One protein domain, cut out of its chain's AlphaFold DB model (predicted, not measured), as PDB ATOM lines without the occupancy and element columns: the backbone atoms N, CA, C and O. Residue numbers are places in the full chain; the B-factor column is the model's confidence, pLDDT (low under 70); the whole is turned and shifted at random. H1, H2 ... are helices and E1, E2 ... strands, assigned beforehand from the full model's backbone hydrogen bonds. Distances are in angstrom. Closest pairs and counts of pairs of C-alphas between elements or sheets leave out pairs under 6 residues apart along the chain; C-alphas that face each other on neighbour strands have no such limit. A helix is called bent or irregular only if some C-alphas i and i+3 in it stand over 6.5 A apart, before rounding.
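This is residues 3 to 11 and 25 to 116 of the 135 residues of an uncharacterized protein of Kribbella italica (UniProt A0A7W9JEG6). A four-stranded, strongly twisted and curled sheet, E2 E3 E4 E5, has two helices at about a right angle beside it, H1 grazing the sheet; beyond its E5 edge a separate two-stranded ribbon, E1 and E6, stands apart from both helices. The printed part has 101 residues, with two named helices and six named strands in the order E1 E2 H1 H2 E3 E4 E5 E6. Both sheets are antiparallel, the larger in the order E2 - E3 - E4 - E5, and the class is mixed, helices and strands. The whole is compact, with a radius of gyration of the C-alphas of 14.4 A and spans of 36 by 30 by 30 A.

E1, residues 3 to 10, is the antiparallel neighbour of E6, residues 106 to 115, at 155 degrees; N 6 and O 111 are 2.8 A apart, within hydrogen-bond range. E6 bends by 61 degrees at residue 109. E1 and E5, residues 94 to 97, are near each other, with 7 pairs of C-alphas within 10 A. E2, residues 26 to 30, is an edge strand and the antiparallel neighbour of E3, residues 71 to 78, at 149 degrees, with N 28 and O 75 at 3.0 A. H1, residues 35 to 49, only grazes this sheet with its residues 38 to 45; its closest C-alphas to E4, residues 81 to 91, are those of Val 45 and Gly 84, 6.7 A. With residue 35 alone H1 touches H2, residues 59 to 66, about perpendicular at 76 degrees; the closest C-alphas are those of Pro 35 and Trp 62, 5.5 A. H2 is not on the sheet, but only just, with 4 pairs of C-alphas within 10 A. E3, E4 and E5 form a meander, each strand the antiparallel neighbour of the one before, in two hairpins: N 74 and O 86 are 2.9 A apart, N 91 and O 94 2.8 A. In H2 every O i to N i+4 pair is within hydrogen-bond range, in H1 9 of 11.

E1 begins at C-alpha 3, (155.098, 147.706, 184.195), and is 22.8 A long; E2 measures 12.3 A. H1, 20.2 A, is irregular, but only just: C-alphas 45 and 48 are 7.0 A apart. H2 measures 10.6 A, E3 23.7 A, E4 30.8 A and E5 10.1 A. E6, 24.2 A, ends at C-alpha 115, (159.828, 145.564, 180.570).

The two C-alphas farthest apart, those of Gly 79 and Glu 114, are 40.5 A apart. Residues 12 to 24 are not printed, and C-alphas 11 and 25 are 22.3 A apart across the cut. Of the links printed whole, none is long. The mean pLDDT of the printed part is 87.8; residues 101 to 104 are under 70.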
ATOM      1  N   VAL A   3     155.053 146.243 184.266       82.12
ATOM      2  CA  VAL A   3     155.098 147.706 184.195       82.12
ATOM      3  C   VAL A   3     156.081 148.200 185.251       82.12
ATOM      4  O   VAL A   3     155.862 148.024 186.450       82.12
ATOM      5  N   SER A   4     157.175 148.805 184.801       78.00
ATOM      6  CA  SER A   4     158.176 149.435 185.658       78.00
ATOM      7  C   SER A   4     157.969 150.945 185.664       78.00
ATOM      8  O   SER A   4     157.718 151.555 184.627       78.00
ATOM      9  N   VAL A   5     158.087 151.557 186.841       82.31
ATOM     10  CA  VAL A   5     158.096 153.017 186.987       82.31
ATOM     11  C   VAL A   5     159.549 153.473 187.046       82.31
ATOM     12  O   VAL A   5     160.268 153.134 187.988       82.31
ATOM     13  N   LEU A   6     159.978 154.239 186.046       81.25
ATOM     14  CA  LEU A   6     161.299 154.849 185.995       81.25
ATOM     15  C   LEU A   6     161.210 156.281 186.515       81.25
ATOM     16  O   LEU A   6     160.511 157.113 185.945       81.25
ATOM     17  N   THR A   7     161.919 156.574 187.602       81.50
ATOM     18  CA  THR A   7     162.027 157.932 188.145       81.50
ATOM     19  C   THR A   7     163.402 158.499 187.829       81.50
ATOM     20  O   THR A   7     164.416 157.990 188.305       81.50
ATOM     21  N   TYR A   8     163.420 159.581 187.062       83.81
ATOM     22  CA  TYR A   8     164.594 160.394 186.791       83.81
ATOM     23  C   TYR A   8     164.841 161.333 187.960       83.81
ATOM     24  O   TYR A   8     163.902 161.907 188.524       83.81
ATOM     25  N   LEU A   9     166.110 161.499 188.312       86.56
ATOM     26  CA  LEU A   9     166.547 162.337 189.415       86.56
ATOM     27  C   LEU A   9     167.519 163.386 188.881       86.56
ATOM     28  O   LEU A   9     168.358 163.064 188.046       86.56
ATOM     29  N   GLU A  10     167.426 164.614 189.379       89.31
ATOM     30  CA  GLU A  10     168.315 165.706 188.980       89.31
ATOM     31  C   GLU A  10     169.048 166.328 190.173       89.31
ATOM     32  O   GLU A  10     168.615 166.253 191.331       89.31
ATOM     33  N   GLN A  11     170.169 166.963 189.848       89.31
ATOM     34  CA  GLN A  11     170.969 167.799 190.724       89.31
ATOM     35  C   GLN A  11     171.293 169.081 189.957       89.31
ATOM     36  O   GLN A  11     171.892 169.023 188.888       89.31
ATOM     37  N   ALA A  25     188.070 155.712 199.291       88.25
ATOM     38  CA  ALA A  25     187.950 155.277 197.907       88.25
ATOM     39  C   ALA A  25     188.611 156.289 196.968       88.25
ATOM     40  O   ALA A  25     188.247 157.463 196.940       88.25
ATOM     41  N   GLU A  26     189.537 155.813 196.148       92.31
ATOM     42  CA  GLU A  26     190.138 156.609 195.093       92.31
ATOM     43  C   GLU A  26     189.271 156.549 193.834       92.31
ATOM     44  O   GLU A  26     189.060 155.480 193.258       92.31
ATOM     45  N   VAL A  27     188.779 157.700 193.383       93.31
ATOM     46  CA  VAL A  27     187.962 157.802 192.170       93.31
ATOM     47  C   VAL A  27     188.823 158.329 191.028       93.31
ATOM     48  O   VAL A  27     189.371 159.426 191.116       93.31
ATOM     49  N   ARG A  28     188.941 157.553 189.946       95.12
ATOM     50  CA  ARG A  28     189.715 157.924 188.750       95.12
ATOM     51  C   ARG A  28     188.861 157.829 187.496       95.12
ATOM     52  O   ARG A  28     188.066 156.900 187.350       95.12
ATOM     53  N   ARG A  29     189.081 158.761 186.569       96.44
ATOM     54  CA  ARG A  29     188.604 158.635 185.192       96.44
ATOM     55  C   ARG A  29     189.411 157.553 184.482       96.44
ATOM     56  O   ARG A  29     190.631 157.496 184.614       96.44
ATOM     57  N   VAL A  30     188.720 156.721 183.716       95.12
ATOM     58  CA  VAL A  30     189.330 155.752 182.808       95.12
ATOM     59  C   VAL A  30     189.426 156.414 181.439       95.12
ATOM     60  O   VAL A  30     188.404 156.771 180.855       95.12
ATOM     61  N   GLU A  31     190.646 156.640 180.960       90.75
ATOM     62  CA  GLU A  31     190.885 157.337 179.688       90.75
ATOM     63  C   GLU A  31     190.527 156.460 178.485       90.75
ATOM     64  O   GLU A  31     189.840 156.914 177.573       90.75
ATOM     65  N   GLU A  32     190.912 155.182 178.531       90.75
ATOM     66  CA  GLU A  32     190.601 154.186 177.507       90.75
ATOM     67  C   GLU A  32     189.840 153.016 178.135       90.75
ATOM     68  O   GLU A  32     190.385 152.223 178.904       90.75
ATOM     69  N   VAL A  33     188.547 152.921 177.828       94.69
ATOM     70  CA  VAL A  33     187.667 151.884 178.374       94.69
ATOM     71  C   VAL A  33     187.534 150.768 177.350       94.69
ATOM     72  O   VAL A  33     186.977 150.977 176.272       94.69
ATOM     73  N   SER A  34     188.000 149.567 177.689       94.75
ATOM     74  CA  SER A  34     187.766 148.402 176.836       94.75
ATOM     75  C   SER A  34     186.321 147.889 176.982       94.75
ATOM     76  O   SER A  34     185.737 147.988 178.072       94.75
ATOM     77  N   PRO A  35     185.723 147.305 175.924       95.75
ATOM     78  CA  PRO A  35     184.421 146.642 176.008       95.75
ATOM     79  C   PRO A  35     184.310 145.609 177.135       95.75
ATOM     80  O   PRO A  35     183.290 145.549 177.820       95.75
ATOM     81  N   GLU A  36     185.353 144.815 177.373       94.12
ATOM     82  CA  GLU A  36     185.378 143.809 178.440       94.12
ATOM     83  C   GLU A  36     185.313 144.457 179.818       94.12
ATOM     84  O   GLU A  36     184.566 143.995 180.680       94.12
ATOM     85  N   PHE A  37     186.053 145.550 180.016       93.25
ATOM     86  CA  PHE A  37     186.071 146.279 181.278       93.25
ATOM     87  C   PHE A  37     184.716 146.939 181.568       93.25
ATOM     88  O   PHE A  37     184.181 146.819 182.673       93.25
ATOM     89  N   ALA A  38     184.097 147.554 180.556       93.69
ATOM     90  CA  ALA A  38     182.748 148.106 180.669       93.69
ATOM     91  C   ALA A  38     181.700 147.019 180.959       93.69
ATOM     92  O   ALA A  38     180.848 147.183 181.838       93.69
ATOM     93  N   ARG A  39     181.780 145.879 180.262       93.12
ATOM     94  CA  ARG A  39     180.868 144.746 180.459       93.12
ATOM     95  C   ARG A  39     181.046 144.097 181.833       93.12
ATOM     96  O   ARG A  39     180.048 143.709 182.447       93.12
ATOM     97  N   TYR A  40     182.278 144.006 182.341       91.12
ATOM     98  CA  TYR A  40     182.563 143.542 183.703       91.12
ATOM     99  C   TYR A  40     181.807 144.383 184.731       91.12
ATOM    100  O   TYR A  40     181.096 143.839 185.574       91.12
ATOM    101  N   PHE A  41     181.891 145.708 184.642       91.69
ATOM    102  CA  PHE A  41     181.183 146.586 185.568       91.69
ATOM    103  C   PHE A  41     179.668 146.544 185.403       91.69
ATOM    104  O   PHE A  41     178.949 146.439 186.395       91.69
ATOM    105  N   TYR A  42     179.181 146.574 184.163       90.75
ATOM    106  CA  TYR A  42     177.747 146.520 183.890       90.75
ATOM    107  C   TYR A  42     177.111 145.244 184.461       90.75
ATOM    108  O   TYR A  42     176.047 145.306 185.069       90.75
ATOM    109  N   SER A  43     177.789 144.099 184.337       88.94
ATOM    110  CA  SER A  43     177.315 142.824 184.893       88.94
ATOM    111  C   SER A  43     177.521 142.696 186.407       88.94
ATOM    112  O   SER A  43     176.626 142.216 187.100       88.94
ATOM    113  N   SER A  44     178.669 143.124 186.942       86.44
ATOM    114  CA  SER A  44     178.993 142.975 188.371       86.44
ATOM    115  C   SER A  44     178.248 143.955 189.277       86.44
ATOM    116  O   SER A  44     177.855 143.576 190.377       86.44
ATOM    117  N   VAL A  45     178.041 145.196 188.828       86.81
ATOM    118  CA  VAL A  45     177.303 146.225 189.578       86.81
ATOM    119  C   VAL A  45     175.818 146.171 189.245       86.81
ATOM    120  O   VAL A  45     174.983 146.285 190.139       86.81
ATOM    121  N   GLY A  46     175.480 145.983 187.969       82.81
ATOM    122  CA  GLY A  46     174.102 145.990 187.486       82.81
ATOM    123  C   GLY A  46     173.340 144.682 187.683       82.81
ATOM    124  O   GLY A  46     172.117 144.680 187.544       82.81
ATOM    125  N   GLY A  47     174.029 143.586 188.020       82.56
ATOM    126  CA  GLY A  47     173.421 142.270 188.227       82.56
ATOM    127  C   GLY A  47     172.249 142.322 189.205       82.56
ATOM    128  O   GLY A  47     171.124 142.030 188.813       82.56
ATOM    129  N   ASP A  48     172.479 142.820 190.422       79.69
ATOM    130  CA  ASP A  48     171.454 142.945 191.476       79.69
ATOM    131  C   ASP A  48     170.257 143.839 191.077       79.69
ATOM    132  O   ASP A  48     169.200 143.804 191.705       79.69
ATOM    133  N   TRP A  49     170.408 144.636 190.015       78.81
ATOM    134  CA  TRP A  49     169.397 145.548 189.476       78.81
ATOM    135  C   TRP A  49     168.805 145.070 188.142       78.81
ATOM    136  O   TRP A  49     168.109 145.835 187.471       78.81
ATOM    137  N   HIS A  50     169.085 143.824 187.743       79.56
ATOM    138  CA  HIS A  50     168.646 143.227 186.480       79.56
ATOM    139  C   HIS A  50     168.995 144.084 185.253       79.56
ATOM    140  O   HIS A  50     168.185 144.287 184.344       79.56
ATOM    141  N   TRP A  51     170.216 144.615 185.218       84.75
ATOM    142  CA  TRP A  51     170.742 145.275 184.028       84.75
ATOM    143  C   TRP A  51     171.203 144.228 183.019       84.75
ATOM    144  O   TRP A  51     172.281 143.649 183.139       84.75
ATOM    145  N   THR A  52     170.371 143.970 182.016       84.88
ATOM    146  CA  THR A  52     170.635 142.936 181.004       84.88
ATOM    147  C   THR A  52     170.790 143.498 179.596       84.88
ATOM    148  O   THR A  52     171.478 142.898 178.777       84.88
ATOM    149  N   THR A  53     170.253 144.689 179.320       85.69
ATOM    150  CA  THR A  53     170.131 145.263 177.969       85.69
ATOM    151  C   THR A  53     171.452 145.371 177.205       85.69
ATOM    152  O   THR A  53     171.469 145.228 175.984       85.69
ATOM    153  N   LYS A  54     172.569 145.634 177.895       89.31
ATOM    154  CA  LYS A  54     173.890 145.747 177.250       89.31
ATOM    155  C   LYS A  54     174.676 144.433 177.221       89.31
ATOM    156  O   LYS A  54     175.727 144.371 176.592       89.31
ATOM    157  N   LEU A  55     174.208 143.372 177.885       88.94
ATOM    158  CA  LEU A  55     174.951 142.107 177.966       88.94
ATOM    159  C   LEU A  55     175.015 141.360 176.632       88.94
ATOM    160  O   LEU A  55     175.967 140.607 176.422       88.94
ATOM    161  N   GLU A  56     174.037 141.600 175.758       88.62
ATOM    162  CA  GLU A  56     173.937 141.035 174.407       88.62
ATOM    163  C   GLU A  56     174.675 141.863 173.349       88.62
ATOM    164  O   GLU A  56     174.718 141.487 172.180       88.62
ATOM    165  N   TRP A  57     175.228 143.019 173.725       94.38
ATOM    166  CA  TRP A  57     175.955 143.855 172.781       94.38
ATOM    167  C   TRP A  57     177.228 143.156 172.325       94.38
ATOM    168  O   TRP A  57     178.018 142.666 173.136       94.38
ATOM    169  N   ASP A  58     177.437 143.176 171.015       94.94
ATOM    170  CA  ASP A  58     178.700 142.781 170.424       94.94
ATOM    171  C   ASP A  58     179.785 143.844 170.657       94.94
ATOM    172  O   ASP A  58     179.555 144.941 171.179       94.94
ATOM    173  N   TRP A  59     181.002 143.493 170.252       95.06
ATOM    174  CA  TRP A  59     182.166 144.361 170.373       95.06
ATOM    175  C   TRP A  59     181.954 145.738 169.736       95.06
ATOM    176  O   TRP A  59     182.271 146.763 170.338       95.06
ATOM    177  N   ALA A  60     181.411 145.770 168.518       96.62
ATOM    178  CA  ALA A  60     181.260 146.998 167.749       96.62
ATOM    179  C   ALA A  60     180.281 147.964 168.425       96.62
ATOM    180  O   ALA A  60     180.554 149.163 168.507       96.62
ATOM    181  N   ARG A  61     179.176 147.444 168.967       96.94
ATOM    182  CA  ARG A  61     178.185 148.237 169.695       96.94
ATOM    183  C   ARG A  61     178.732 148.775 171.014       96.94
ATOM    184  O   ARG A  61     178.448 149.924 171.355       96.94
ATOM    185  N   TRP A  62     179.556 147.999 171.721       95.88
ATOM    186  CA  TRP A  62     180.283 148.500 172.890       95.88
ATOM    187  C   TRP A  62     181.231 149.637 172.527       95.88
ATOM    188  O   TRP A  62     181.155 150.693 173.149       95.88
ATOM    189  N   ILE A  63     182.068 149.466 171.500       96.19
ATOM    190  CA  ILE A  63     182.977 150.526 171.042       96.19
ATOM    191  C   ILE A  63     182.187 151.780 170.666       96.19
ATOM    192  O   ILE A  63     182.471 152.849 171.192       96.19
ATOM    193  N   GLN A  64     181.137 151.641 169.853       96.06
ATOM    194  CA  GLN A  64     180.287 152.763 169.455       96.06
ATOM    195  C   GLN A  64     179.707 153.520 170.657       96.06
ATOM    196  O   GLN A  64     179.554 154.739 170.597       96.06
ATOM    197  N   HIS A  65     179.344 152.814 171.730       94.19
ATOM    198  CA  HIS A  65     178.831 153.429 172.953       94.19
ATOM    199  C   HIS A  65     179.924 154.147 173.743       94.19
ATOM    200  O   HIS A  65     179.734 155.293 174.143       94.19
ATOM    201  N   LEU A  66     181.064 153.486 173.943       94.56
ATOM    202  CA  LEU A  66     182.168 153.980 174.766       94.56
ATOM    203  C   LEU A  66     182.904 155.164 174.126       94.56
ATOM    204  O   LEU A  66     183.448 155.993 174.846       94.56
ATOM    205  N   THR A  67     182.895 155.279 172.795       94.25
ATOM    206  CA  THR A  67     183.570 156.364 172.063       94.25
ATOM    207  C   THR A  67     182.658 157.549 171.740       94.25
ATOM    208  O   THR A  67     182.994 158.371 170.885       94.25
ATOM    209  N   ARG A  68     181.471 157.639 172.352       93.44
ATOM    210  CA  ARG A  68     180.583 158.790 172.144       93.44
ATOM    211  C   ARG A  68     181.248 160.070 172.666       93.44
ATOM    212  O   ARG A  68     181.866 160.044 173.732       93.44
ATOM    213  N   PRO A  69     181.098 161.206 171.963       93.25
ATOM    214  CA  PRO A  69     181.526 162.492 172.497       93.25
ATOM    215  C   PRO A  69     180.906 162.743 173.877       93.25
ATOM    216  O   PRO A  69     179.739 162.423 174.090       93.25
ATOM    217  N   ALA A  70     181.691 163.312 174.795       93.00
ATOM    218  CA  ALA A  70     181.282 163.597 176.174       93.00
ATOM    219  C   ALA A  70     180.806 162.372 176.989       93.00
ATOM    220  O   ALA A  70     180.113 162.540 177.992       93.00
ATOM    221  N   PHE A  71     181.180 161.153 176.584       94.88
ATOM    222  CA  PHE A  71     181.011 159.956 177.402       94.88
ATOM    223  C   PHE A  71     182.262 159.703 178.245       94.88
ATOM    224  O   PHE A  71     183.382 159.692 177.732       94.88
ATOM    225  N   GLU A  72     182.078 159.487 179.543       95.81
ATOM    226  CA  GLU A  72     183.170 159.234 180.476       95.81
ATOM    227  C   GLU A  72     182.847 158.062 181.392       95.81
ATOM    228  O   GLU A  72     181.717 157.888 181.841       95.81
ATOM    229  N   THR A  73     183.864 157.271 181.722       95.88
ATOM    230  CA  THR A  73     183.764 156.224 182.739       95.88
ATOM    231  C   THR A  73     184.668 156.575 183.905       95.88
ATOM    232  O   THR A  73     185.856 156.844 183.729       95.88
ATOM    233  N   TRP A  74     184.101 156.550 185.103       96.00
ATOM    234  CA  TRP A  74     184.808 156.816 186.348       96.00
ATOM    235  C   TRP A  74     184.684 155.610 187.264       96.00
ATOM    236  O   TRP A  74     183.599 155.053 187.418       96.00
ATOM    237  N   VAL A  75     185.794 155.208 187.875       95.44
ATOM    238  CA  VAL A  75     185.879 154.000 188.700       95.44
ATOM    239  C   VAL A  75     186.381 154.360 190.088       95.44
ATOM    240  O   VAL A  75     187.408 155.024 190.240       95.44
ATOM    241  N   ALA A  76     185.657 153.887 191.098       93.44
ATOM    242  CA  ALA A  76     186.085 153.933 192.485       93.44
ATOM    243  C   ALA A  76     186.940 152.702 192.802       93.44
ATOM    244  O   ALA A  76     186.546 151.579 192.489       93.44
ATOM    245  N   HIS A  77     188.075 152.904 193.462       92.62
ATOM    246  CA  HIS A  77     188.990 151.856 193.896       92.62
ATOM    247  C   HIS A  77     189.176 151.909 195.409       92.62
ATOM    248  O   HIS A  77     189.385 152.978 195.975       92.62
ATOM    249  N   THR A  78     189.182 150.746 196.055       91.38
ATOM    250  CA  THR A  78     189.503 150.611 197.480       91.38
ATOM    251  C   THR A  78     190.571 149.541 197.629       91.38
ATOM    252  O   THR A  78     190.377 148.408 197.192       91.38
ATOM    253  N   GLY A  79     191.727 149.893 198.200       88.62
ATOM    254  CA  GLY A  79     192.851 148.956 198.334       88.62
ATOM    255  C   GLY A  79     193.356 148.398 196.994       88.62
ATOM    256  O   GLY A  79     193.803 147.259 196.938       88.62
ATOM    257  N   GLY A  80     193.227 149.167 195.907       87.81
ATOM    258  CA  GLY A  80     193.595 148.753 194.546       87.81
ATOM    259  C   GLY A  80     192.538 147.925 193.805       87.81
ATOM    260  O   GLY A  80     192.700 147.670 192.616       87.81
ATOM    261  N   VAL A  81     191.440 147.541 194.462       89.56
ATOM    262  CA  VAL A  81     190.352 146.769 193.846       89.56
ATOM    263  C   VAL A  81     189.245 147.713 193.378       89.56
ATOM    264  O   VAL A  81     188.810 148.560 194.165       89.56
ATOM    265  N   PRO A  82     188.738 147.576 192.140       91.12
ATOM    266  CA  PRO A  82     187.572 148.332 191.710       91.12
ATOM    267  C   PRO A  82     186.335 148.004 192.554       91.12
ATOM    268  O   PRO A  82     185.890 146.859 192.616       91.12
ATOM    269  N   ALA A  83     185.775 149.024 193.198       89.38
ATOM    270  CA  ALA A  83     184.633 148.931 194.104       89.38
ATOM    271  C   ALA A  83     183.300 149.308 193.435       89.38
ATOM    272  O   ALA A  83     182.231 148.990 193.951       89.38
ATOM    273  N   GLY A  84     183.354 149.992 192.292       89.31
ATOM    274  CA  GLY A  84     182.183 150.410 191.530       89.31
ATOM    275  C   GLY A  84     182.555 151.399 190.435       89.31
ATOM    276  O   GLY A  84     183.705 151.829 190.337       89.31
ATOM    277  N   TYR A  85     181.573 151.770 189.621       92.94
ATOM    278  CA  TYR A  85     181.767 152.711 188.527       92.94
ATOM    279  C   TYR A  85     180.539 153.593 188.326       92.94
ATOM    280  O   TYR A  85     179.435 153.247 188.753       92.94
ATOM    281  N   ILE A  86     180.748 154.708 187.638       92.81
ATOM    282  CA  ILE A  86     179.694 155.502 187.017       92.81
ATOM    283  C   ILE A  86     180.070 155.764 185.560       92.81
ATOM    284  O   ILE A  86     181.247 155.920 185.226       92.81
ATOM    285  N   ALA A  87     179.058 155.811 184.703       93.62
ATOM    286  CA  ALA A  87     179.182 156.278 183.332       93.62
ATOM    287  C   ALA A  87     178.451 157.617 183.214       93.62
ATOM    288  O   ALA A  87     177.271 157.708 183.557       93.62
ATOM    289  N   LEU A  88     179.170 158.643 182.771       94.69
ATOM    290  CA  LEU A  88     178.659 159.991 182.568       94.69
ATOM    291  C   LEU A  88     178.488 160.245 181.080       94.69
ATOM    292  O   LEU A  88     179.348 159.877 180.281       94.69
ATOM    293  N   LYS A  89     177.393 160.901 180.722       93.56
ATOM    294  CA  LYS A  89     177.081 161.293 179.352       93.56
ATOM    295  C   LYS A  89     176.695 162.767 179.343       93.56
ATOM    296  O   LYS A  89     175.685 163.142 179.929       93.56
ATOM    297  N   GLY A  90     177.507 163.598 178.700       92.12
ATOM    298  CA  GLY A  90     177.196 165.013 178.510       92.12
ATOM    299  C   GLY A  90     176.190 165.240 177.380       92.12
ATOM    300  O   GLY A  90     176.355 164.701 176.285       92.12
ATOM    301  N   GLU A  91     175.188 166.082 177.625       88.50
ATOM    302  CA  GLU A  91     174.212 166.555 176.640       88.50
ATOM    303  C   GLU A  91     174.035 168.074 176.763       88.50
ATOM    304  O   GLU A  91     173.357 168.584 177.652       88.50
ATOM    305  N   GLY A  92     174.675 168.836 175.870       90.06
ATOM    306  CA  GLY A  92     174.647 170.299 175.939       90.06
ATOM    307  C   GLY A  92     175.283 170.817 177.233       90.06
ATOM    308  O   GLY A  92     176.497 170.724 177.405       90.06
ATOM    309  N   THR A  93     174.464 171.382 178.121       89.19
ATOM    310  CA  THR A  93     174.877 171.870 179.450       89.19
ATOM    311  C   THR A  93     174.553 170.894 180.584       89.19
ATOM    312  O   THR A  93     174.798 171.215 181.744       89.19
ATOM    313  N   GLU A  94     173.982 169.733 180.267       89.31
ATOM    314  CA  GLU A  94     173.544 168.723 181.229       89.31
ATOM    315  C   GLU A  94     174.472 167.500 181.204       89.31
ATOM    316  O   GLU A  94     175.154 167.227 180.214       89.31
ATOM    317  N   VAL A  95     174.512 166.761 182.314       90.69
ATOM    318  CA  VAL A  95     175.239 165.490 182.424       90.69
ATOM    319  C   VAL A  95     174.301 164.445 183.007       90.69
ATOM    320  O   VAL A  95     173.780 164.605 184.110       90.69
ATOM    321  N   GLU A  96     174.120 163.354 182.274       89.94
ATOM    322  CA  GLU A  96     173.348 162.190 182.690       89.94
ATOM    323  C   GLU A  96     174.279 161.140 183.314       89.94
ATOM    324  O   GLU A  96     175.344 160.832 182.772       89.94
ATOM    325  N   VAL A  97     173.870 160.569 184.450       89.25
ATOM    326  CA  VAL A  97     174.522 159.390 185.037       89.25
ATOM    327  C   VAL A  97     173.760 158.155 184.584       89.25
ATOM    328  O   VAL A  97     172.604 157.957 184.966       89.25
ATOM    329  N   GLU A  98     174.397 157.296 183.791       86.69
ATOM    330  CA  GLU A  98     173.723 156.092 183.322       86.69
ATOM    331  C   GLU A  98     173.497 155.099 184.467       86.69
ATOM    332  O   GLU A  98     174.401 154.805 185.250       86.69
ATOM    333  N   ASN A  99     172.310 154.486 184.476       76.50
ATOM    334  CA  ASN A  99     171.953 153.388 185.374       76.50
ATOM    335  C   ASN A  99     172.170 153.737 186.863       76.50
ATOM    336  O   ASN A  99     172.793 153.004 187.629       76.50
ATOM    337  N   TYR A 100     171.672 154.893 187.287       71.44
ATOM    338  CA  TYR A 100     171.895 155.404 188.635       71.44
ATOM    339  C   TYR A 100     170.664 155.283 189.543       71.44
ATOM    340  O   TYR A 100     169.521 155.383 189.100       71.44
ATOM    341  N   LYS A 101     170.906 155.124 190.852       57.19
ATOM    342  CA  LYS A 101     169.889 155.229 191.908       57.19
ATOM    343  C   LYS A 101     170.403 156.159 193.005       57.19
ATOM    344  O   LYS A 101     171.425 155.869 193.625       57.19
ATOM    345  N   ALA A 102     169.713 157.274 193.249       58.59
ATOM    346  CA  ALA A 102     170.285 158.336 194.076       58.59
ATOM    347  C   ALA A 102     170.050 158.229 195.580       58.59
ATOM    348  O   ALA A 102     169.001 157.798 196.065       58.59
ATOM    349  N   ARG A 103     171.010 158.829 196.293       53.91
ATOM    350  CA  ARG A 103     170.836 159.510 197.581       53.91
ATOM    351  C   ARG A 103     171.084 161.010 197.372       53.91
ATOM    352  O   ARG A 103     172.170 161.381 196.952       53.91
ATOM    353  N   GLY A 104     170.120 161.861 197.724       58.97
ATOM    354  CA  GLY A 104     170.285 163.327 197.747       58.97
ATOM    355  C   GLY A 104     169.809 164.081 196.500       58.97
ATOM    356  O   GLY A 104     169.553 165.272 196.604       58.97
ATOM    357  N   MET A 105     169.607 163.406 195.364       73.31
ATOM    358  CA  MET A 105     168.980 164.009 194.179       73.31
ATOM    359  C   MET A 105     167.454 164.057 194.319       73.31
ATOM    360  O   MET A 105     166.862 163.238 195.034       73.31
ATOM    361  N   ARG A 106     166.814 165.004 193.627       80.12
ATOM    362  CA  ARG A 106     165.354 165.194 193.656       80.12
ATOM    363  C   ARG A 106     164.683 164.581 192.420       80.12
ATOM    364  O   ARG A 106     165.308 164.574 191.363       80.12
ATOM    365  N   PRO A 107     163.429 164.098 192.511       82.06
ATOM    366  CA  PRO A 107     162.654 163.684 191.343       82.06
ATOM    367  C   PRO A 107     162.526 164.798 190.305       82.06
ATOM    368  O   PRO A 107     162.112 165.905 190.639       82.06
ATOM    369  N   TYR A 108     162.866 164.471 189.062       84.44
ATOM    370  CA  TYR A 108     162.753 165.332 187.888       84.44
ATOM    371  C   TYR A 108     161.573 164.917 187.005       84.44
ATOM    372  O   TYR A 108     160.748 165.740 186.613       84.44
ATOM    373  N   LYS A 109     161.466 163.615 186.716       85.38
ATOM    374  CA  LYS A 109     160.484 163.050 185.784       85.38
ATOM    375  C   LYS A 109     160.167 161.609 186.170       85.38
ATOM    376  O   LYS A 109     161.021 160.917 186.714       85.38
ATOM    377  N   THR A 110     158.963 161.147 185.852       86.44
ATOM    378  CA  THR A 110     158.590 159.737 185.976       86.44
ATOM    379  C   THR A 110     158.017 159.242 184.658       86.44
ATOM    380  O   THR A 110     157.172 159.913 184.070       86.44
ATOM    381  N   GLU A 111     158.448 158.065 184.220       88.31
ATOM    382  CA  GLU A 111     157.922 157.374 183.043       88.31
ATOM    383  C   GLU A 111     157.518 155.945 183.398       88.31
ATOM    384  O   GLU A 111     158.036 155.350 184.344       88.31
ATOM    385  N   GLN A 112     156.553 155.410 182.656       87.00
ATOM    386  CA  GLN A 112     156.189 154.001 182.731       87.00
ATOM    387  C   GLN A 112     156.746 153.298 181.505       87.00
ATOM    388  O   GLN A 112     156.553 153.760 180.383       87.00
ATOM    389  N   GLU A 113     157.420 152.180 181.733       83.75
ATOM    390  CA  GLU A 113     157.956 151.332 180.678       83.75
ATOM    391  C   GLU A 113     157.490 149.895 180.913       83.75
ATOM    392  O   GLU A 113     157.539 149.381 182.035       83.75
ATOM    393  N   GLU A 114     157.041 149.235 179.849       81.12
ATOM    394  CA  GLU A 114     156.828 147.793 179.871       81.12
ATOM    395  C   GLU A 114     158.163 147.097 179.642       81.12
ATOM    396  O   GLU A 114     158.738 147.151 178.555       81.12
ATOM    397  N   ARG A 115     158.653 146.420 180.681       73.19
ATOM    398  CA  ARG A 115     159.828 145.564 180.570       73.19
ATOM    399  C   ARG A 115     159.368 144.111 180.419       73.19
ATOM    400  O   ARG A 115     158.410 143.704 181.094       73.19
ATOM    401  N   PRO A 116     160.052 143.301 179.592       71.19
ATOM    402  CA  PRO A 116     159.963 141.853 179.705       71.19
ATOM    403  C   PRO A 116     160.149 141.434 181.162       71.19
ATOM    404  O   PRO A 116     160.916 142.055 181.904       71.19
TER     405      PRO A 116